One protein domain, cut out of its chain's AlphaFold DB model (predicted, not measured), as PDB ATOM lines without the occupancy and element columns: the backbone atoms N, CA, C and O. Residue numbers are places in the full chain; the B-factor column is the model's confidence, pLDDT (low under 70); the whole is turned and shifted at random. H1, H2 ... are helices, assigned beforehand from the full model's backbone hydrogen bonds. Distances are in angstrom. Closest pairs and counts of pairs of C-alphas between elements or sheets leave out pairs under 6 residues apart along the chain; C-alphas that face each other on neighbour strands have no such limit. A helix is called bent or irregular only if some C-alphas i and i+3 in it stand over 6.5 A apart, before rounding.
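What this domain is: This is residues 33 to 149 and 232 to 251 of the 267 residues of the protein "Tho2 domain-containing protein" of Chilo suppressalis (UniProt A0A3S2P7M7). Two long helices, H4 and H5a, cross at a steep tilt along the longest axis, their link at one tip, while H1, H2, H3 and H7 pack round the first part of H4. H8 touches H1 and H4; H6 sits at the edge. The printed part has 137 residues with eight named helices, H1 to H8, and no named strand: all helix, compact, radius of gyration of the C-alphas 16.2 A, spans 47 by 38 by 27 A.

How they stand to each other: Start at H1, residues 33 to 43, which only just touches H4, residues 67 to 90, with 3 pairs of C-alphas within 8 A, the closest Gly 37 and Leu 73, 6.1 A. H4, the hub, is irregular, C-alphas 73 and 76 being 7.2 A apart, with a kink of 54 degrees near residue 74. H2, residues 46 to 52, touches H4, closest C-alphas Ala 50 and Val 77, 6.0 A. H3, residues 56 to 61, makes a hairpin with H4, closest C-alphas Leu 59 and Ala 70, 6.3 A. H5, residues 100 to 125, assigned as one helix by its hydrogen bonds, is bent, C-alphas 114 and 117 being 6.9 A apart; arms H5a, to 114, and H5b, from 117, stand at 50 degrees. H5b is irregular, C-alphas 121 and 124 being 6.6 A apart, and touches H3, closest C-alphas Gln 57 and Ser 121, 6.4 A. H5a touches H4 at a steep tilt of 54 degrees, opposite ways, closest C-alphas Ala 86 and Ala 110, 5.1 A. H6, residues 128 to 133, touches no helix. H7, residues 136 to 144, touches H4, about perpendicular at 85 degrees, closest C-alphas Phe 71 and Trp 143, 6.0 A. H8, residues 232 to 251, touches H1 with 247 to 251 alone, closest C-alphas Val 34 and Gly 250, 6.0 A. Every O i to N i+4 pair is within hydrogen-bond range in H1, H2, H3, H5a and H7, against 18 of 20 in H4, 3 of 5 in H5b, 1 of 2 in H6 and 15 of 16 in H8.

Where its parts are: Find C-alpha 33 at (-14.676, -16.862, -13.695), where H1 begins; H8 ends at C-alpha 251, (-15.348, -15.951, -24.046). First to last C-alpha, H4 measures 31.4 A, H8 29.3 A and H5a 20.9 A.

The domain as a whole: The farthest C-alphas, Tyr 63 and Lys 96, are 48.8 A apart. Residues 150 to 231 are not printed; C-alphas 149 and 232 are 25.4 A apart across this cut. Of the links printed whole, H4 to H5 is short and the others are tight. Look for pLDDT under 70 at residues 92 to 97 and 232 to 251 of this model.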
ATOM      1  N   LEU A  33     -14.688 -15.410 -13.539       90.44
ATOM      2  CA  LEU A  33     -14.676 -16.862 -13.695       90.44
ATOM      3  C   LEU A  33     -14.410 -17.268 -15.147       90.44
ATOM      4  O   LEU A  33     -13.601 -18.163 -15.387       90.44
ATOM      5  N   VAL A  34     -15.055 -16.611 -16.115       87.69
ATOM      6  CA  VAL A  34     -14.820 -16.894 -17.536       87.69
ATOM      7  C   VAL A  34     -13.384 -16.547 -17.924       87.69
ATOM      8  O   VAL A  34     -12.722 -17.374 -18.546       87.69
ATOM      9  N   GLN A  35     -12.869 -15.389 -17.494       88.62
ATOM     10  CA  GLN A  35     -11.461 -15.016 -17.687       88.62
ATOM     11  C   GLN A  35     -10.515 -16.092 -17.174       88.62
ATOM     12  O   GLN A  35      -9.609 -16.520 -17.888       88.62
ATOM     13  N   LEU A  36     -10.729 -16.522 -15.930       90.00
ATOM     14  CA  LEU A  36      -9.889 -17.515 -15.286       90.00
ATOM     15  C   LEU A  36      -9.972 -18.857 -16.015       90.00
ATOM     16  O   LEU A  36      -8.936 -19.442 -16.309       90.00
ATOM     17  N   GLY A  37     -11.175 -19.328 -16.347       88.50
ATOM     18  CA  GLY A  37     -11.373 -20.577 -17.083       88.50
ATOM     19  C   GLY A  37     -10.671 -20.569 -18.443       88.50
ATOM     20  O   GLY A  37      -9.921 -21.495 -18.752       88.50
ATOM     21  N   THR A  38     -10.831 -19.494 -19.221       86.19
ATOM     22  CA  THR A  38     -10.160 -19.325 -20.521       86.19
ATOM     23  C   THR A  38      -8.641 -19.239 -20.370       86.19
ATOM     24  O   THR A  38      -7.892 -19.853 -21.134       86.19
ATOM     25  N   PHE A  39      -8.156 -18.520 -19.355       88.38
ATOM     26  CA  PHE A  39      -6.729 -18.439 -19.063       88.38
ATOM     27  C   PHE A  39      -6.150 -19.805 -18.681       88.38
ATOM     28  O   PHE A  39      -5.116 -20.205 -19.209       88.38
ATOM     29  N   LEU A  40      -6.808 -20.559 -17.801       87.88
ATOM     30  CA  LEU A  40      -6.335 -21.877 -17.377       87.88
ATOM     31  C   LEU A  40      -6.308 -22.866 -18.547       87.88
ATOM     32  O   LEU A  40      -5.337 -23.605 -18.695       87.88
ATOM     33  N   ALA A  41      -7.330 -22.836 -19.403       85.94
ATOM     34  CA  ALA A  41      -7.406 -23.691 -20.582       85.94
ATOM     35  C   ALA A  41      -6.324 -23.380 -21.636       85.94
ATOM     36  O   ALA A  41      -5.958 -24.265 -22.404       85.94
ATOM     37  N   SER A  42      -5.816 -22.143 -21.685       86.31
ATOM     38  CA  SER A  42      -4.803 -21.712 -22.664       86.31
ATOM     39  C   SER A  42      -3.368 -21.706 -22.128       86.31
ATOM     40  O   SER A  42      -2.426 -21.837 -22.907       86.31
ATOM     41  N   SER A  43      -3.183 -21.553 -20.815       86.06
ATOM     42  CA  SER A  43      -1.863 -21.455 -20.174       86.06
ATOM     43  C   SER A  43      -1.238 -22.805 -19.819       86.06
ATOM     44  O   SER A  43      -0.018 -22.884 -19.670       86.06
ATOM     45  N   HIS A  44      -2.043 -23.862 -19.703       83.81
ATOM     46  CA  HIS A  44      -1.594 -25.199 -19.325       83.81
ATOM     47  C   HIS A  44      -1.615 -26.180 -20.493       83.81
ATOM     48  O   HIS A  44      -2.440 -26.088 -21.401       83.81
ATOM     49  N   ALA A  45      -0.722 -27.174 -20.438       84.81
ATOM     50  CA  ALA A  45      -0.844 -28.328 -21.316       84.81
ATOM     51  C   ALA A  45      -2.166 -29.062 -21.011       84.81
ATOM     52  O   ALA A  45      -2.575 -29.108 -19.847       84.81
ATOM     53  N   PRO A  46      -2.826 -29.675 -22.009       80.31
ATOM     54  CA  PRO A  46      -4.170 -30.220 -21.819       80.31
ATOM     55  C   PRO A  46      -4.269 -31.282 -20.708       80.31
ATOM     56  O   PRO A  46      -5.218 -31.286 -19.925       80.31
ATOM     57  N   ASP A  47      -3.241 -32.123 -20.572       83.81
ATOM     58  CA  ASP A  47      -3.179 -33.152 -19.527       83.81
ATOM     59  C   ASP A  47      -2.963 -32.545 -18.132       83.81
ATOM     60  O   ASP A  47      -3.497 -33.036 -17.138       83.81
ATOM     61  N   GLU A  48      -2.216 -31.440 -18.053       88.00
ATOM     62  CA  GLU A  48      -1.965 -30.720 -16.805       88.00
ATOM     63  C   GLU A  48      -3.223 -29.974 -16.340       88.00
ATOM     64  O   GLU A  48      -3.548 -29.980 -15.153       88.00
ATOM     65  N   TYR A  49      -3.973 -29.391 -17.281       89.31
ATOM     66  CA  TYR A  49      -5.283 -28.798 -17.019       89.31
ATOM     67  C   TYR A  49      -6.268 -29.847 -16.488       89.31
ATOM     68  O   TYR A  49      -6.895 -29.640 -15.449       89.31
ATOM     69  N   ALA A  50      -6.350 -31.006 -17.150       87.00
ATOM     70  CA  ALA A  50      -7.213 -32.107 -16.727       87.00
ATOM     71  C   ALA A  50      -6.839 -32.665 -15.345       87.00
ATOM     72  O   ALA A  50      -7.727 -33.043 -14.589       87.00
ATOM     73  N   ALA A  51      -5.547 -32.706 -15.003       88.38
ATOM     74  CA  ALA A  51      -5.073 -33.197 -13.709       88.38
ATOM     75  C   ALA A  51      -5.328 -32.219 -12.547       88.38
ATOM     76  O   ALA A  51      -5.401 -32.643 -11.396       88.38
ATOM     77  N   ARG A  52      -5.438 -30.915 -12.830       88.25
ATOM     78  CA  ARG A  52      -5.700 -29.878 -11.816       88.25
ATOM     79  C   ARG A  52      -7.180 -29.730 -11.473       88.25
ATOM     80  O   ARG A  52      -7.494 -29.198 -10.411       88.25
ATOM     81  N   LEU A  53      -8.076 -30.159 -12.359       89.75
ATOM     82  CA  LEU A  53      -9.513 -30.105 -12.117       89.75
ATOM     83  C   LEU A  53      -9.994 -31.364 -11.382       89.75
ATOM     84  O   LEU A  53      -9.687 -32.476 -11.818       89.75
ATOM     85  N   PRO A  54     -10.807 -31.217 -10.319       91.31
ATOM     86  CA  PRO A  54     -11.578 -32.331  -9.788       91.31
ATOM     87  C   PRO A  54     -12.473 -32.925 -10.884       91.31
ATOM     88  O   PRO A  54     -12.937 -32.188 -11.760       91.31
ATOM     89  N   PRO A  55     -12.763 -34.235 -10.849       90.19
ATOM     90  CA  PRO A  55     -13.637 -34.859 -11.828       90.19
ATOM     91  C   PRO A  55     -15.032 -34.218 -11.809       90.19
ATOM     92  O   PRO A  55     -15.559 -33.863 -10.757       90.19
ATOM     93  N   LEU A  56     -15.665 -34.132 -12.982       90.50
ATOM     94  CA  LEU A  56     -16.954 -33.454 -13.176       90.50
ATOM     95  C   LEU A  56     -18.037 -33.860 -12.157       90.50
ATOM     96  O   LEU A  56     -18.761 -33.013 -11.650       90.50
ATOM     97  N   GLN A  57     -18.118 -35.146 -11.824       89.06
ATOM     98  CA  GLN A  57     -19.055 -35.679 -10.828       89.06
ATOM     99  C   GLN A  57     -18.832 -35.120  -9.411       89.06
ATOM    100  O   GLN A  57     -19.798 -34.890  -8.693       89.06
ATOM    101  N   GLU A  58     -17.579 -34.884  -9.016       91.31
ATOM    102  CA  GLU A  58     -17.217 -34.320  -7.711       91.31
ATOM    103  C   GLU A  58     -17.602 -32.837  -7.662       91.31
ATOM    104  O   GLU A  58     -18.200 -32.391  -6.688       91.31
ATOM    105  N   LEU A  59     -17.381 -32.092  -8.754       91.69
ATOM    106  CA  LEU A  59     -17.842 -30.702  -8.867       91.69
ATOM    107  C   LEU A  59     -19.358 -30.580  -8.687       91.69
ATOM    108  O   LEU A  59     -19.822 -29.719  -7.944       91.69
ATOM    109  N   LEU A  60     -20.124 -31.454  -9.341       89.94
ATOM    110  CA  LEU A  60     -21.584 -31.428  -9.284       89.94
ATOM    111  C   LEU A  60     -22.127 -31.918  -7.928       89.94
ATOM    112  O   LEU A  60     -23.106 -31.369  -7.424       89.94
ATOM    113  N   ARG A  61     -21.528 -32.965  -7.342       88.38
ATOM    114  CA  ARG A  61     -22.061 -33.639  -6.146       88.38
ATOM    115  C   ARG A  61     -21.539 -33.041  -4.852       88.38
ATOM    116  O   ARG A  61     -22.331 -32.791  -3.954       88.38
ATOM    117  N   ASP A  62     -20.225 -32.876  -4.762       91.81
ATOM    118  CA  ASP A  62     -19.522 -32.631  -3.502       91.81
ATOM    119  C   ASP A  62     -19.267 -31.128  -3.306       91.81
ATOM    120  O   ASP A  62     -19.379 -30.621  -2.192       91.81
ATOM    121  N   TYR A  63     -19.015 -30.392  -4.395       91.50
ATOM    122  CA  TYR A  63     -18.875 -28.928  -4.372       91.50
ATOM    123  C   TYR A  63     -20.156 -28.172  -4.755       91.50
ATOM    124  O   TYR A  63     -20.174 -26.944  -4.679       91.50
ATOM    125  N   HIS A  64     -21.214 -28.882  -5.163       89.56
ATOM    126  CA  HIS A  64     -22.502 -28.310  -5.583       89.56
ATOM    127  C   HIS A  64     -22.379 -27.197  -6.637       89.56
ATOM    128  O   HIS A  64     -23.139 -26.229  -6.636       89.56
ATOM    129  N   VAL A  65     -21.404 -27.330  -7.536       90.75
ATOM    130  CA  VAL A  65     -21.210 -26.403  -8.649       90.75
ATOM    131  C   VAL A  65     -22.333 -26.613  -9.658       90.75
ATOM    132  O   VAL A  65     -22.633 -27.747 -10.034       90.75
ATOM    133  N   ASP A  66     -22.933 -25.521 -10.127       89.06
ATOM    134  CA  ASP A  66     -23.952 -25.583 -11.169       89.06
ATOM    135  C   ASP A  66     -23.402 -26.232 -12.451       89.06
ATOM    136  O   ASP A  66     -22.232 -26.089 -12.819       89.06
ATOM    137  N   ALA A  67     -24.266 -26.952 -13.167       87.44
ATOM    138  CA  ALA A  67     -23.857 -27.702 -14.351       87.44
ATOM    139  C   ALA A  67     -23.284 -26.815 -15.462       87.44
ATOM    140  O   ALA A  67     -22.368 -27.228 -16.169       87.44
ATOM    141  N   ASP A  68     -23.770 -25.586 -15.605       85.38
ATOM    142  CA  ASP A  68     -23.238 -24.646 -16.585       85.38
ATOM    143  C   ASP A  68     -21.762 -24.308 -16.311       85.38
ATOM    144  O   ASP A  68     -20.947 -24.392 -17.233       85.38
ATOM    145  N   VAL A  69     -21.402 -24.024 -15.056       90.00
ATOM    146  CA  VAL A  69     -20.018 -23.773 -14.623       90.00
ATOM    147  C   VAL A  69     -19.172 -25.043 -14.715       90.00
ATOM    148  O   VAL A  69     -18.070 -25.022 -15.268       90.00
ATOM    149  N   ALA A  70     -19.674 -26.164 -14.194       92.12
ATOM    150  CA  ALA A  70     -18.915 -27.410 -14.113       92.12
ATOM    151  C   ALA A  70     -18.539 -27.935 -15.509       92.12
ATOM    152  O   ALA A  70     -17.382 -28.300 -15.754       92.12
ATOM    153  N   PHE A  71     -19.492 -27.908 -16.448       91.00
ATOM    154  CA  PHE A  71     -19.234 -28.259 -17.841       91.00
ATOM    155  C   PHE A  71     -18.410 -27.192 -18.560       91.00
ATOM    156  O   PHE A  71     -17.555 -27.567 -19.355       91.00
ATOM    157  N   PHE A  72     -18.593 -25.895 -18.284       90.31
ATOM    158  CA  PHE A  72     -17.727 -24.847 -18.841       90.31
ATOM    159  C   PHE A  72     -16.245 -25.121 -18.545       90.31
ATOM    160  O   PHE A  72     -15.436 -25.115 -19.471       90.31
ATOM    161  N   LEU A  73     -15.909 -25.463 -17.298       91.50
ATOM    162  CA  LEU A  73     -14.541 -25.818 -16.907       91.50
ATOM    163  C   LEU A  73     -14.069 -27.129 -17.557       91.50
ATOM    164  O   LEU A  73     -12.910 -27.247 -17.944       91.50
ATOM    165  N   HIS A  74     -14.948 -28.117 -17.717       91.62
ATOM    166  CA  HIS A  74     -14.576 -29.418 -18.284       91.62
ATOM    167  C   HIS A  74     -14.533 -29.463 -19.814       91.62
ATOM    168  O   HIS A  74     -13.908 -30.368 -20.369       91.62
ATOM    169  N   ARG A  75     -15.157 -28.509 -20.514       89.50
ATOM    170  CA  ARG A  75     -15.240 -28.479 -21.984       89.50
ATOM    171  C   ARG A  75     -13.900 -28.702 -22.688       89.50
ATOM    172  O   ARG A  75     -13.867 -29.598 -23.524       89.50
ATOM    173  N   PRO A  76     -12.795 -28.010 -22.342       89.06
ATOM    174  CA  PRO A  76     -11.500 -28.247 -22.983       89.06
ATOM    175  C   PRO A  76     -11.046 -29.713 -22.899       89.06
ATOM    176  O   PRO A  76     -10.604 -30.288 -23.894       89.06
ATOM    177  N   VAL A  77     -11.239 -30.348 -21.735       90.31
ATOM    178  CA  VAL A  77     -10.904 -31.763 -21.508       90.31
ATOM    179  C   VAL A  77     -11.798 -32.677 -22.345       90.31
ATOM    180  O   VAL A  77     -11.320 -33.646 -22.932       90.31
ATOM    181  N   LEU A  78     -13.097 -32.379 -22.421       89.56
ATOM    182  CA  LEU A  78     -14.046 -33.155 -23.223       89.56
ATOM    183  C   LEU A  78     -13.730 -33.046 -24.715       89.56
ATOM    184  O   LEU A  78     -13.597 -34.073 -25.375       89.56
ATOM    185  N   THR A  79     -13.532 -31.835 -25.236       87.25
ATOM    186  CA  THR A  79     -13.181 -31.602 -26.642       87.25
ATOM    187  C   THR A  79     -11.913 -32.357 -27.029       87.25
ATOM    188  O   THR A  79     -11.891 -33.032 -28.058       87.25
ATOM    189  N   GLN A  80     -10.879 -32.325 -26.184       87.00
ATOM    190  CA  GLN A  80      -9.645 -33.069 -26.427       87.00
ATOM    191  C   GLN A  80      -9.878 -34.585 -26.425       87.00
ATOM    192  O   GLN A  80      -9.405 -35.274 -27.329       87.00
ATOM    193  N   LYS A  81     -10.603 -35.121 -25.433       89.94
ATOM    194  CA  LYS A  81     -10.887 -36.563 -25.345       89.94
ATOM    195  C   LYS A  81     -11.675 -37.060 -26.553       89.94
ATOM    196  O   LYS A  81     -11.315 -38.088 -27.125       89.94
ATOM    197  N   ILE A  82     -12.690 -36.309 -26.979       89.00
ATOM    198  CA  ILE A  82     -13.488 -36.635 -28.165       89.00
ATOM    199  C   ILE A  82     -12.610 -36.597 -29.419       89.00
ATOM    200  O   ILE A  82     -12.643 -37.543 -30.203       89.00
ATOM    201  N   ALA A  83     -11.779 -35.566 -29.592       86.62
ATOM    202  CA  ALA A  83     -10.874 -35.460 -30.737       86.62
ATOM    203  C   ALA A  83      -9.848 -36.608 -30.778       86.62
ATOM    204  O   ALA A  83      -9.656 -37.239 -31.819       86.62
ATOM    205  N   ALA A  84      -9.233 -36.937 -29.639       89.44
ATOM    206  CA  ALA A  84      -8.298 -38.055 -29.526       89.44
ATOM    207  C   ALA A  84      -8.977 -39.393 -29.850       89.44
ATOM    208  O   ALA A  84      -8.398 -40.248 -30.528       89.44
ATOM    209  N   ARG A  85     -10.227 -39.569 -29.405       90.31
ATOM    210  CA  ARG A  85     -11.013 -40.766 -29.695       90.31
ATOM    211  C   ARG A  85     -11.429 -40.845 -31.165       90.31
ATOM    212  O   ARG A  85     -11.310 -41.912 -31.758       90.31
ATOM    213  N   ALA A  86     -11.839 -39.733 -31.771       87.69
ATOM    214  CA  ALA A  86     -12.166 -39.661 -33.193       87.69
ATOM    215  C   ALA A  86     -10.949 -40.007 -34.070       87.69
ATOM    216  O   ALA A  86     -11.067 -40.791 -35.011       87.69
ATOM    217  N   GLU A  87      -9.761 -39.512 -33.709       87.56
ATOM    218  CA  GLU A  87      -8.510 -39.841 -34.399       87.56
ATOM    219  C   GLU A  87      -8.129 -41.320 -34.238       87.56
ATOM    220  O   GLU A  87      -7.676 -41.957 -35.189       87.56
ATOM    221  N   PHE A  88      -8.349 -41.905 -33.057       89.00
ATOM    222  CA  PHE A  88      -8.153 -43.342 -32.855       89.00
ATOM    223  C   PHE A  88      -9.053 -44.172 -33.783       89.00
ATOM    224  O   PHE A  88      -8.573 -45.103 -34.426       89.00
ATOM    225  N   LEU A  89     -10.332 -43.801 -33.905       86.12
ATOM    226  CA  LEU A  89     -11.281 -44.465 -34.806       86.12
ATOM    227  C   LEU A  89     -10.915 -44.270 -36.287       86.12
ATOM    228  O   LEU A  89     -11.180 -45.148 -37.107       86.12
ATOM    229  N   ARG A  90     -10.263 -43.155 -36.642       83.00
ATOM    230  CA  ARG A  90      -9.786 -42.892 -38.007       83.00
ATOM    231  C   ARG A  90      -8.687 -43.865 -38.445       83.00
ATOM    232  O   ARG A  90      -8.687 -44.294 -39.594       83.00
ATOM    233  N   LYS A  91      -7.782 -44.261 -37.541       78.88
ATOM    234  CA  LYS A  91      -6.648 -45.164 -37.843       78.88
ATOM    235  C   LYS A  91      -7.059 -46.585 -38.256       78.88
ATOM    236  O   LYS A  91      -6.212 -47.330 -38.738       78.88
ATOM    237  N   GLY A  92      -8.329 -46.959 -38.084       66.56
ATOM    238  CA  GLY A  92      -8.876 -48.253 -38.502       66.56
ATOM    239  C   GLY A  92      -9.477 -48.291 -39.914       66.56
ATOM    240  O   GLY A  92      -9.977 -49.342 -40.303       66.56
ATOM    241  N   ILE A  93      -9.478 -47.179 -40.667       67.38
ATOM    242  CA  ILE A  93     -10.166 -47.058 -41.968       67.38
ATOM    243  C   ILE A  93      -9.195 -46.584 -43.061       67.38
ATOM    244  O   ILE A  93      -8.390 -45.677 -42.847       67.38
ATOM    245  N   ASP A  94      -9.304 -47.160 -44.262       67.56
ATOM    246  CA  ASP A  94      -8.537 -46.739 -45.437       67.56
ATOM    247  C   ASP A  94      -8.875 -45.299 -45.866       67.56
ATOM    248  O   ASP A  94     -10.029 -44.962 -46.141       67.56
ATOM    249  N   ALA A  95      -7.844 -44.465 -46.045       65.62
ATOM    250  CA  ALA A  95      -7.979 -43.058 -46.448       65.62
ATOM    251  C   ALA A  95      -8.709 -42.848 -47.794       65.62
ATOM    252  O   ALA A  95      -9.185 -41.754 -48.079       65.62
ATOM    253  N   LYS A  96      -8.819 -43.888 -48.635       65.56
ATOM    254  CA  LYS A  96      -9.504 -43.822 -49.939       65.56
ATOM    255  C   LYS A  96     -11.030 -43.842 -49.846       65.56
ATOM    256  O   LYS A  96     -11.685 -43.486 -50.819       65.56
ATOM    257  N   THR A  97     -11.603 -44.283 -48.726       66.38
ATOM    258  CA  THR A  97     -13.065 -44.342 -48.533       66.38
ATOM    259  C   THR A  97     -13.556 -43.318 -47.516       66.38
ATOM    260  O   THR A  97     -14.713 -43.393 -47.088       66.38
ATOM    261  N   ASP A  98     -12.673 -42.405 -47.113       71.69
ATOM    262  CA  ASP A  98     -12.945 -41.382 -46.123       71.69
ATOM    263  C   ASP A  98     -13.726 -40.235 -46.766       71.69
ATOM    264  O   ASP A  98     -13.236 -39.540 -47.655       71.69
ATOM    265  N   ASN A  99     -14.982 -40.094 -46.362       79.19
ATOM    266  CA  ASN A  99     -15.858 -39.020 -46.802       79.19
ATOM    267  C   ASN A  99     -16.365 -38.245 -45.580       79.19
ATOM    268  O   ASN A  99     -16.199 -38.664 -44.430       79.19
ATOM    269  N   LEU A 100     -16.989 -37.099 -45.839       74.31
ATOM    270  CA  LEU A 100     -17.496 -36.231 -44.782       74.31
ATOM    271  C   LEU A 100     -18.525 -36.945 -43.888       74.31
ATOM    272  O   LEU A 100     -18.466 -36.800 -42.672       74.31
ATOM    273  N   ASP A 101     -19.416 -37.755 -44.460       79.25
ATOM    274  CA  ASP A 101     -20.465 -38.451 -43.703       79.25
ATOM    275  C   ASP A 101     -19.894 -39.478 -42.719       79.25
ATOM    276  O   ASP A 101     -20.295 -39.525 -41.557       79.25
ATOM    277  N   LYS A 102     -18.890 -40.250 -43.142       81.38
ATOM    278  CA  LYS A 102     -18.168 -41.182 -42.268       81.38
ATOM    279  C   LYS A 102     -17.354 -40.454 -41.215       81.38
ATOM    280  O   LYS A 102     -17.231 -40.933 -40.094       81.38
ATOM    281  N   SER A 103     -16.808 -39.291 -41.556       79.56
ATOM    282  CA  SER A 103     -16.094 -38.448 -40.598       79.56
ATOM    283  C   SER A 103     -17.031 -37.933 -39.505       79.56
ATOM    284  O   SER A 103     -16.706 -38.018 -38.321       79.56
ATOM    285  N   ILE A 104     -18.238 -37.506 -39.888       80.25
ATOM    286  CA  ILE A 104     -19.315 -37.136 -38.964       80.25
ATOM    287  C   ILE A 104     -19.699 -38.329 -38.083       80.25
ATOM    288  O   ILE A 104     -19.751 -38.188 -36.863       80.25
ATOM    289  N   GLU A 105     -19.921 -39.508 -38.664       82.88
ATOM    290  CA  GLU A 105     -20.287 -40.718 -37.917       82.88
ATOM    291  C   GLU A 105     -19.212 -41.120 -36.897       82.88
ATOM    292  O   GLU A 105     -19.531 -41.393 -35.736       82.88
ATOM    293  N   ARG A 106     -17.930 -41.072 -37.282       85.56
ATOM    294  CA  ARG A 106     -16.802 -41.303 -36.365       85.56
ATOM    295  C   ARG A 106     -16.817 -40.326 -35.201       85.56
ATOM    296  O   ARG A 106     -16.638 -40.738 -34.056       85.56
ATOM    297  N   TYR A 107     -17.028 -39.045 -35.486       84.62
ATOM    298  CA  TYR A 107     -17.054 -38.019 -34.455       84.62
ATOM    299  C   TYR A 107     -18.252 -38.198 -33.509       84.62
ATOM    300  O   TYR A 107     -18.111 -38.057 -32.292       84.62
ATOM    301  N   MET A 108     -19.420 -38.580 -34.035       83.62
ATOM    302  CA  MET A 108     -20.596 -38.922 -33.227       83.62
ATOM    303  C   MET A 108     -20.327 -40.118 -32.308       83.62
ATOM    304  O   MET A 108     -20.658 -40.060 -31.125       83.62
ATOM    305  N   LEU A 109     -19.696 -41.179 -32.823       87.62
ATOM    306  CA  LEU A 109     -19.341 -42.355 -32.028       87.62
ATOM    307  C   LEU A 109     -18.318 -42.009 -30.939       87.62
ATOM    308  O   LEU A 109     -18.530 -42.343 -29.776       87.62
ATOM    309  N   ALA A 110     -17.258 -41.279 -31.291       89.56
ATOM    310  CA  ALA A 110     -16.254 -40.807 -30.342       89.56
ATOM    311  C   ALA A 110     -16.867 -39.954 -29.223       89.56
ATOM    312  O   ALA A 110     -16.517 -40.114 -28.051       89.56
ATOM    313  N   SER A 111     -17.803 -39.071 -29.582       88.50
ATOM    314  CA  SER A 111     -18.538 -38.237 -28.629       88.50
ATOM    315  C   SER A 111     -19.376 -39.096 -27.689       88.50
ATOM    316  O   SER A 111     -19.269 -38.946 -26.475       88.50
ATOM    317  N   LYS A 112     -20.147 -40.045 -28.235       87.69
ATOM    318  CA  LYS A 112     -20.972 -40.964 -27.447       87.69
ATOM    319  C   LYS A 112     -20.133 -41.740 -26.430       87.69
ATOM    320  O   LYS A 112     -20.422 -41.686 -25.242       87.69
ATOM    321  N   GLU A 113     -19.062 -42.396 -26.873       91.12
ATOM    322  CA  GLU A 113     -18.194 -43.190 -25.992       91.12
ATOM    323  C   GLU A 113     -17.510 -42.344 -24.908       91.12
ATOM    324  O   GLU A 113     -17.292 -42.820 -23.796       91.12
ATOM    325  N   THR A 114     -17.180 -41.086 -25.211       91.25
ATOM    326  CA  THR A 114     -16.539 -40.176 -24.250       91.25
ATOM    327  C   THR A 114     -17.525 -39.639 -23.210       91.25
ATOM    328  O   THR A 114     -17.138 -39.418 -22.063       91.25
ATOM    329  N   LEU A 115     -18.782 -39.409 -23.599       90.31
ATOM    330  CA  LEU A 115     -19.815 -38.837 -22.729       90.31
ATOM    331  C   LEU A 115     -20.567 -39.895 -21.906       90.31
ATOM    332  O   LEU A 115     -21.070 -39.564 -20.836       90.31
ATOM    333  N   GLU A 116     -20.596 -41.157 -22.337       91.44
ATOM    334  CA  GLU A 116     -21.262 -42.269 -21.634       91.44
ATOM    335  C   GLU A 116     -20.905 -42.388 -20.130       91.44
ATOM    336  O   GLU A 116     -21.811 -42.526 -19.299       91.44
ATOM    337  N   PRO A 117     -19.625 -42.266 -19.708       91.62
ATOM    338  CA  PRO A 117     -19.264 -42.333 -18.290       91.62
ATOM    339  C   PRO A 117     -19.836 -41.159 -17.487       91.62
ATOM    340  O   PRO A 117     -20.201 -41.306 -16.321       91.62
ATOM    341  N   ILE A 118     -19.928 -39.984 -18.119       91.00
ATOM    342  CA  ILE A 118     -20.500 -38.777 -17.514       91.00
ATOM    343  C   ILE A 118     -22.001 -38.958 -17.354       91.00
ATOM    344  O   ILE A 118     -22.531 -38.683 -16.284       91.00
ATOM    345  N   LEU A 119     -22.669 -39.474 -18.384       90.31
ATOM    346  CA  LEU A 119     -24.093 -39.782 -18.352       90.31
ATOM    347  C   LEU A 119     -24.434 -40.738 -17.211       90.31
ATOM    348  O   LEU A 119     -25.266 -40.413 -16.370       90.31
ATOM    349  N   THR A 120     -23.713 -41.854 -17.108       91.25
ATOM    350  CA  THR A 120     -23.894 -42.824 -16.016       91.25
ATOM    351  C   THR A 120     -23.722 -42.181 -14.636       91.25
ATOM    352  O   THR A 120     -24.437 -42.523 -13.696       91.25
ATOM    353  N   SER A 121     -22.796 -41.226 -14.515       90.06
ATOM    354  CA  SER A 121     -22.497 -40.551 -13.248       90.06
ATOM    355  C   SER A 121     -23.519 -39.468 -12.889       90.06
ATOM    356  O   SER A 121     -23.836 -39.309 -11.716       90.06
ATOM    357  N   VAL A 122     -24.050 -38.740 -13.879       87.44
ATOM    358  CA  VAL A 122     -24.961 -37.596 -13.689       87.44
ATOM    359  C   VAL A 122     -26.418 -38.028 -13.529       87.44
ATOM    360  O   VAL A 122     -27.143 -37.430 -12.736       87.44
ATOM    361  N   THR A 123     -26.858 -39.080 -14.225       88.50
ATOM    362  CA  THR A 123     -28.239 -39.592 -14.148       88.50
ATOM    363  C   THR A 123     -28.750 -39.806 -12.712       88.50
ATOM    364  O   THR A 123     -29.836 -39.314 -12.405       88.50
ATOM    365  N   PRO A 124     -28.014 -40.463 -11.789       89.81
ATOM    366  CA  PRO A 124     -28.490 -40.660 -10.416       89.81
ATOM    367  C   PRO A 124     -28.456 -39.388  -9.552       89.81
ATOM    368  O   PRO A 124     -28.985 -39.399  -8.442       89.81
ATOM    369  N   MET A 125     -27.823 -38.307 -10.015       84.62
ATOM    370  CA  MET A 125     -27.664 -37.069  -9.242       84.62
ATOM    371  C   MET A 125     -28.887 -36.157  -9.316       84.62
ATOM    372  O   MET A 125     -29.082 -35.322  -8.434       84.62
ATOM    373  N   LEU A 126     -29.698 -36.295 -10.367       83.31
ATOM    374  CA  LEU A 126     -30.897 -35.490 -10.563       83.31
ATOM    375  C   LEU A 126     -32.162 -36.316 -10.286       83.31
ATOM    376  O   LEU A 126     -32.188 -37.520 -10.545       83.31
ATOM    377  N   PRO A 127     -33.229 -35.690  -9.754       84.12
ATOM    378  CA  PRO A 127     -34.488 -36.377  -9.487       84.12
ATOM    379  C   PRO A 127     -35.088 -37.019 -10.743       84.12
ATOM    380  O   PRO A 127     -35.102 -36.389 -11.795       84.12
ATOM    381  N   ALA A 128     -35.693 -38.205 -10.607       82.38
ATOM    382  CA  ALA A 128     -36.311 -38.934 -11.724       82.38
ATOM    383  C   ALA A 128     -37.323 -38.097 -12.530       82.38
ATOM    384  O   ALA A 128     -37.329 -38.180 -13.751       82.38
ATOM    385  N   ARG A 129     -38.078 -37.207 -11.865       79.00
ATOM    386  CA  ARG A 129     -38.999 -36.253 -12.515       79.00
ATOM    387  C   ARG A 129     -38.333 -35.375 -13.582       79.00
ATOM    388  O   ARG A 129     -38.977 -34.974 -14.532       79.00
ATOM    389  N   VAL A 130     -37.044 -35.056 -13.429       80.25
ATOM    390  CA  VAL A 130     -36.299 -34.268 -14.426       80.25
ATOM    391  C   VAL A 130     -36.123 -35.090 -15.700       80.25
ATOM    392  O   VAL A 130     -36.208 -34.553 -16.799       80.25
ATOM    393  N   TRP A 131     -35.929 -36.400 -15.549       83.38
ATOM    394  CA  TRP A 131     -35.719 -37.324 -16.655       83.38
ATOM    395  C   TRP A 131     -36.999 -37.706 -17.406       83.38
ATOM    396  O   TRP A 131     -36.923 -38.272 -18.494       83.38
ATOM    397  N   GLU A 132     -38.166 -37.364 -16.856       79.50
ATOM    398  CA  GLU A 132     -39.455 -37.454 -17.553       79.50
ATOM    399  C   GLU A 132     -39.590 -36.343 -18.611       79.50
ATOM    400  O   GLU A 132     -40.139 -36.581 -19.686       79.50
ATOM    401  N   ASP A 133     -39.014 -35.162 -18.349       75.25
ATOM    402  CA  ASP A 133     -39.087 -33.995 -19.237       75.25
ATOM    403  C   ASP A 133     -37.904 -33.899 -20.216       75.25
ATOM    404  O   ASP A 133     -38.068 -33.466 -21.361       75.25
ATOM    405  N   ILE A 134     -36.697 -34.275 -19.777       80.38
ATOM    406  CA  ILE A 134     -35.447 -34.188 -20.553       80.38
ATOM    407  C   ILE A 134     -34.673 -35.509 -20.501       80.38
ATOM    408  O   ILE A 134     -34.609 -36.156 -19.471       80.38
ATOM    409  N   SER A 135     -34.054 -35.937 -21.596       83.44
ATOM    410  CA  SER A 135     -33.238 -37.155 -21.613       83.44
ATOM    411  C   SER A 135     -31.856 -36.866 -21.017       83.44
ATOM    412  O   SER A 135     -31.291 -35.790 -21.264       83.44
ATOM    413  N   PRO A 136     -31.271 -37.803 -20.252       85.69
ATOM    414  CA  PRO A 136     -29.900 -37.671 -19.760       85.69
ATOM    415  C   PRO A 136     -28.881 -37.455 -20.889       85.69
ATOM    416  O   PRO A 136     -27.949 -36.658 -20.748       85.69
ATOM    417  N   GLU A 137     -29.087 -38.107 -22.036       82.94
ATOM    418  CA  GLU A 137     -28.270 -37.968 -23.243       82.94
ATOM    419  C   GLU A 137     -28.310 -36.536 -23.766       82.94
ATOM    420  O   GLU A 137     -27.259 -35.944 -24.034       82.94
ATOM    421  N   PHE A 138     -29.511 -35.962 -23.876       83.12
ATOM    422  CA  PHE A 138     -29.680 -34.574 -24.279       83.12
ATOM    423  C   PHE A 138     -29.016 -33.632 -23.277       83.12
ATOM    424  O   PHE A 138     -28.277 -32.745 -23.695       83.12
ATOM    425  N   TYR A 139     -29.209 -33.840 -21.973       85.31
ATOM    426  CA  TYR A 139     -28.636 -32.989 -20.931       85.31
ATOM    427  C   TYR A 139     -27.104 -32.928 -21.007       85.31
ATOM    428  O   TYR A 139     -26.524 -31.844 -21.113       85.31
ATOM    429  N   VAL A 140     -26.437 -34.086 -20.997       88.25
ATOM    430  CA  VAL A 140     -24.968 -34.156 -21.032       88.25
ATOM    431  C   VAL A 140     -24.431 -33.615 -22.353       88.25
ATOM    432  O   VAL A 140     -23.490 -32.817 -22.352       88.25
ATOM    433  N   THR A 141     -25.058 -33.982 -23.475       85.31
ATOM    434  CA  THR A 141     -24.672 -33.464 -24.792       85.31
ATOM    435  C   THR A 141     -24.814 -31.947 -24.810       85.31
ATOM    436  O   THR A 141     -23.844 -31.250 -25.086       85.31
ATOM    437  N   PHE A 142     -25.965 -31.406 -24.415       84.69
ATOM    438  CA  PHE A 142     -26.232 -29.973 -24.404       84.69
ATOM    439  C   PHE A 142     -25.193 -29.185 -23.598       84.69
ATOM    440  O   PHE A 142     -24.662 -28.192 -24.106       84.69
ATOM    441  N   TRP A 143     -24.872 -29.610 -22.373       87.69
ATOM    442  CA  TRP A 143     -23.916 -28.887 -21.531       87.69
ATOM    443  C   TRP A 143     -22.465 -29.039 -22.003       87.69
ATOM    444  O   TRP A 143     -21.684 -28.088 -21.873       87.69
ATOM    445  N   SER A 144     -22.126 -30.164 -22.640       87.62
ATOM    446  CA  SER A 144     -20.799 -30.399 -23.229       87.62
ATOM    447  C   SER A 144     -20.482 -29.501 -24.431       87.62
ATOM    448  O   SER A 144     -19.313 -29.217 -24.676       87.62
ATOM    449  N   LEU A 145     -21.491 -28.995 -25.147       83.00
ATOM    450  CA  LEU A 145     -21.289 -28.128 -26.315       83.00
ATOM    451  C   LEU A 145     -21.061 -26.674 -25.914       83.00
ATOM    452  O   LEU A 145     -21.736 -26.167 -25.028       83.00
ATOM    453  N   SER A 146     -20.194 -25.965 -26.622       77.44
ATOM    454  CA  SER A 146     -20.115 -24.504 -26.636       77.44
ATOM    455  C   SER A 146     -21.134 -23.896 -27.614       77.44
ATOM    456  O   SER A 146     -21.836 -24.606 -28.335       77.44
ATOM    457  N   MET A 147     -21.255 -22.566 -27.640       70.94
ATOM    458  CA  MET A 147     -22.107 -21.887 -28.630       70.94
ATOM    459  C   MET A 147     -21.540 -21.973 -30.052       70.94
ATOM    460  O   MET A 147     -22.311 -22.015 -31.009       70.94
ATOM    461  N   TYR A 148     -20.214 -22.031 -30.202       70.06
ATOM    462  CA  TYR A 148     -19.577 -22.128 -31.519       70.06
ATOM    463  C   TYR A 148     -19.802 -23.487 -32.175       70.06
ATOM    464  O   TYR A 148     -19.850 -23.557 -33.399       70.06
ATOM    465  N   ASP A 149     -20.023 -24.528 -31.367       72.25
ATOM    466  CA  ASP A 149     -20.345 -25.874 -31.856       72.25
ATOM    467  C   ASP A 149     -21.751 -25.952 -32.469       72.25
ATOM    468  O   ASP A 149     -22.050 -26.862 -33.236       72.25
ATOM    469  N   PRO A 232     -43.221 -26.938 -18.853       50.84
ATOM    470  CA  PRO A 232     -41.858 -27.101 -18.334       50.84
ATOM    471  C   PRO A 232     -40.782 -27.209 -19.421       50.84
ATOM    472  O   PRO A 232     -39.698 -26.654 -19.252       50.84
ATOM    473  N   PHE A 233     -41.067 -27.866 -20.552       45.31
ATOM    474  CA  PHE A 233     -40.048 -28.160 -21.570       45.31
ATOM    475  C   PHE A 233     -39.500 -26.889 -22.235       45.31
ATOM    476  O   PHE A 233     -38.287 -26.713 -22.345       45.31
ATOM    477  N   SER A 234     -40.378 -25.952 -22.607       45.88
ATOM    478  CA  SER A 234     -39.982 -24.666 -23.202       45.88
ATOM    479  C   SER A 234     -39.268 -23.743 -22.208       45.88
ATOM    480  O   SER A 234     -38.372 -22.986 -22.587       45.88
ATOM    481  N   ALA A 235     -39.619 -23.819 -20.922       46.19
ATOM    482  CA  ALA A 235     -38.961 -23.052 -19.872       46.19
ATOM    483  C   ALA A 235     -37.550 -23.584 -19.569       46.19
ATOM    484  O   ALA A 235     -36.625 -22.794 -19.361       46.19
ATOM    485  N   VAL A 236     -37.363 -24.908 -19.580       48.66
ATOM    486  CA  VAL A 236     -36.057 -25.550 -19.370       48.66
ATOM    487  C   VAL A 236     -35.116 -25.243 -20.532       48.66
ATOM    488  O   VAL A 236     -34.001 -24.786 -20.285       48.66
ATOM    489  N   THR A 237     -35.559 -25.385 -21.786       49.81
ATOM    490  CA  THR A 237     -34.726 -25.062 -22.958       49.81
ATOM    491  C   THR A 237     -34.346 -23.582 -22.994       49.81
ATOM    492  O   THR A 237     -33.163 -23.267 -23.117       49.81
ATOM    493  N   SER A 238     -35.295 -22.671 -22.749       44.78
ATOM    494  CA  SER A 238     -35.024 -21.229 -22.690       44.78
ATOM    495  C   SER A 238     -34.065 -20.852 -21.548       44.78
ATOM    496  O   SER A 238     -33.117 -20.088 -21.743       44.78
ATOM    497  N   SER A 239     -34.234 -21.438 -20.356       51.44
ATOM    498  CA  SER A 239     -33.348 -21.192 -19.208       51.44
ATOM    499  C   SER A 239     -31.927 -21.730 -19.428       51.44
ATOM    500  O   SER A 239     -30.942 -21.101 -19.020       51.44
ATOM    501  N   CYS A 240     -31.810 -22.884 -20.085       51.91
ATOM    502  CA  CYS A 240     -30.546 -23.510 -20.458       51.91
ATOM    503  C   CYS A 240     -29.817 -22.714 -21.551       51.91
ATOM    504  O   CYS A 240     -28.617 -22.456 -21.425       51.91
ATOM    505  N   GLU A 241     -30.527 -22.254 -22.583       55.94
ATOM    506  CA  GLU A 241     -29.978 -21.415 -23.653       55.94
ATOM    507  C   GLU A 241     -29.491 -20.057 -23.134       55.94
ATOM    508  O   GLU A 241     -28.361 -19.660 -23.424       55.94
ATOM    509  N   CYS A 242     -30.274 -19.373 -22.291       54.97
ATOM    510  CA  CYS A 242     -29.864 -18.102 -21.686       54.97
ATOM    511  C   CYS A 242     -28.629 -18.243 -20.782       54.97
ATOM    512  O   CYS A 242     -27.791 -17.339 -20.725       54.97
ATOM    513  N   ARG A 243     -28.494 -19.363 -20.057       58.94
ATOM    514  CA  ARG A 243     -27.281 -19.661 -19.278       58.94
ATOM    515  C   ARG A 243     -26.087 -19.906 -20.190       58.94
ATOM    516  O   ARG A 243     -25.045 -19.292 -20.001       58.94
ATOM    517  N   LYS A 244     -26.253 -20.716 -21.231       63.78
ATOM    518  CA  LYS A 244     -25.190 -21.035 -22.189       63.78
ATOM    519  C   LYS A 244     -24.692 -19.814 -22.974       63.78
ATOM    520  O   LYS A 244     -23.486 -19.667 -23.173       63.78
ATOM    521  N   ALA A 245     -25.600 -18.918 -23.362       54.81
ATOM    522  CA  ALA A 245     -25.276 -17.681 -24.064       54.81
ATOM    523  C   ALA A 245     -24.395 -16.735 -23.226       54.81
ATOM    524  O   ALA A 245     -23.495 -16.102 -23.778       54.81
ATOM    525  N   ARG A 246     -24.580 -16.687 -21.896       56.50
ATOM    526  CA  ARG A 246     -23.762 -15.847 -20.999       56.50
ATOM    527  C   ARG A 246     -22.271 -16.202 -21.040       56.50
ATOM    528  O   ARG A 246     -21.442 -15.306 -21.151       56.50
ATOM    529  N   TYR A 247     -21.920 -17.490 -21.053       55.56
ATOM    530  CA  TYR A 247     -20.512 -17.918 -21.139       55.56
ATOM    531  C   TYR A 247     -19.889 -17.672 -22.517       55.56
ATOM    532  O   TYR A 247     -18.687 -17.441 -22.623       55.56
ATOM    533  N   ALA A 248     -20.689 -17.699 -23.584       52.53
ATOM    534  CA  ALA A 248     -20.191 -17.424 -24.929       52.53
ATOM    535  C   ALA A 248     -19.837 -15.946 -25.131       52.53
ATOM    536  O   ALA A 248     -18.830 -15.645 -25.771       52.53
ATOM    537  N   ILE A 249     -20.625 -15.035 -24.549       48.31
ATOM    538  CA  ILE A 249     -20.348 -13.592 -24.576       48.31
ATOM    539  C   ILE A 249     -19.075 -13.280 -23.780       48.31
ATOM    540  O   ILE A 249     -18.224 -12.545 -24.276       48.31
ATOM    541  N   GLY A 250     -18.896 -13.895 -22.606       44.94
ATOM    542  CA  GLY A 250     -17.658 -13.769 -21.834       44.94
ATOM    543  C   GLY A 250     -16.430 -14.243 -22.622       44.94
ATOM    544  O   GLY A 250     -15.472 -13.490 -22.762       44.94
ATOM    545  N   SER A 251     -16.474 -15.435 -23.238       40.28
ATOM    546  CA  SER A 251     -15.348 -15.951 -24.046       40.28
ATOM    547  C   SER A 251     -14.999 -15.026 -25.218       40.28
ATOM    548  O   SER A 251     -13.825 -14.802 -25.470       40.28
TER     549      SER A 251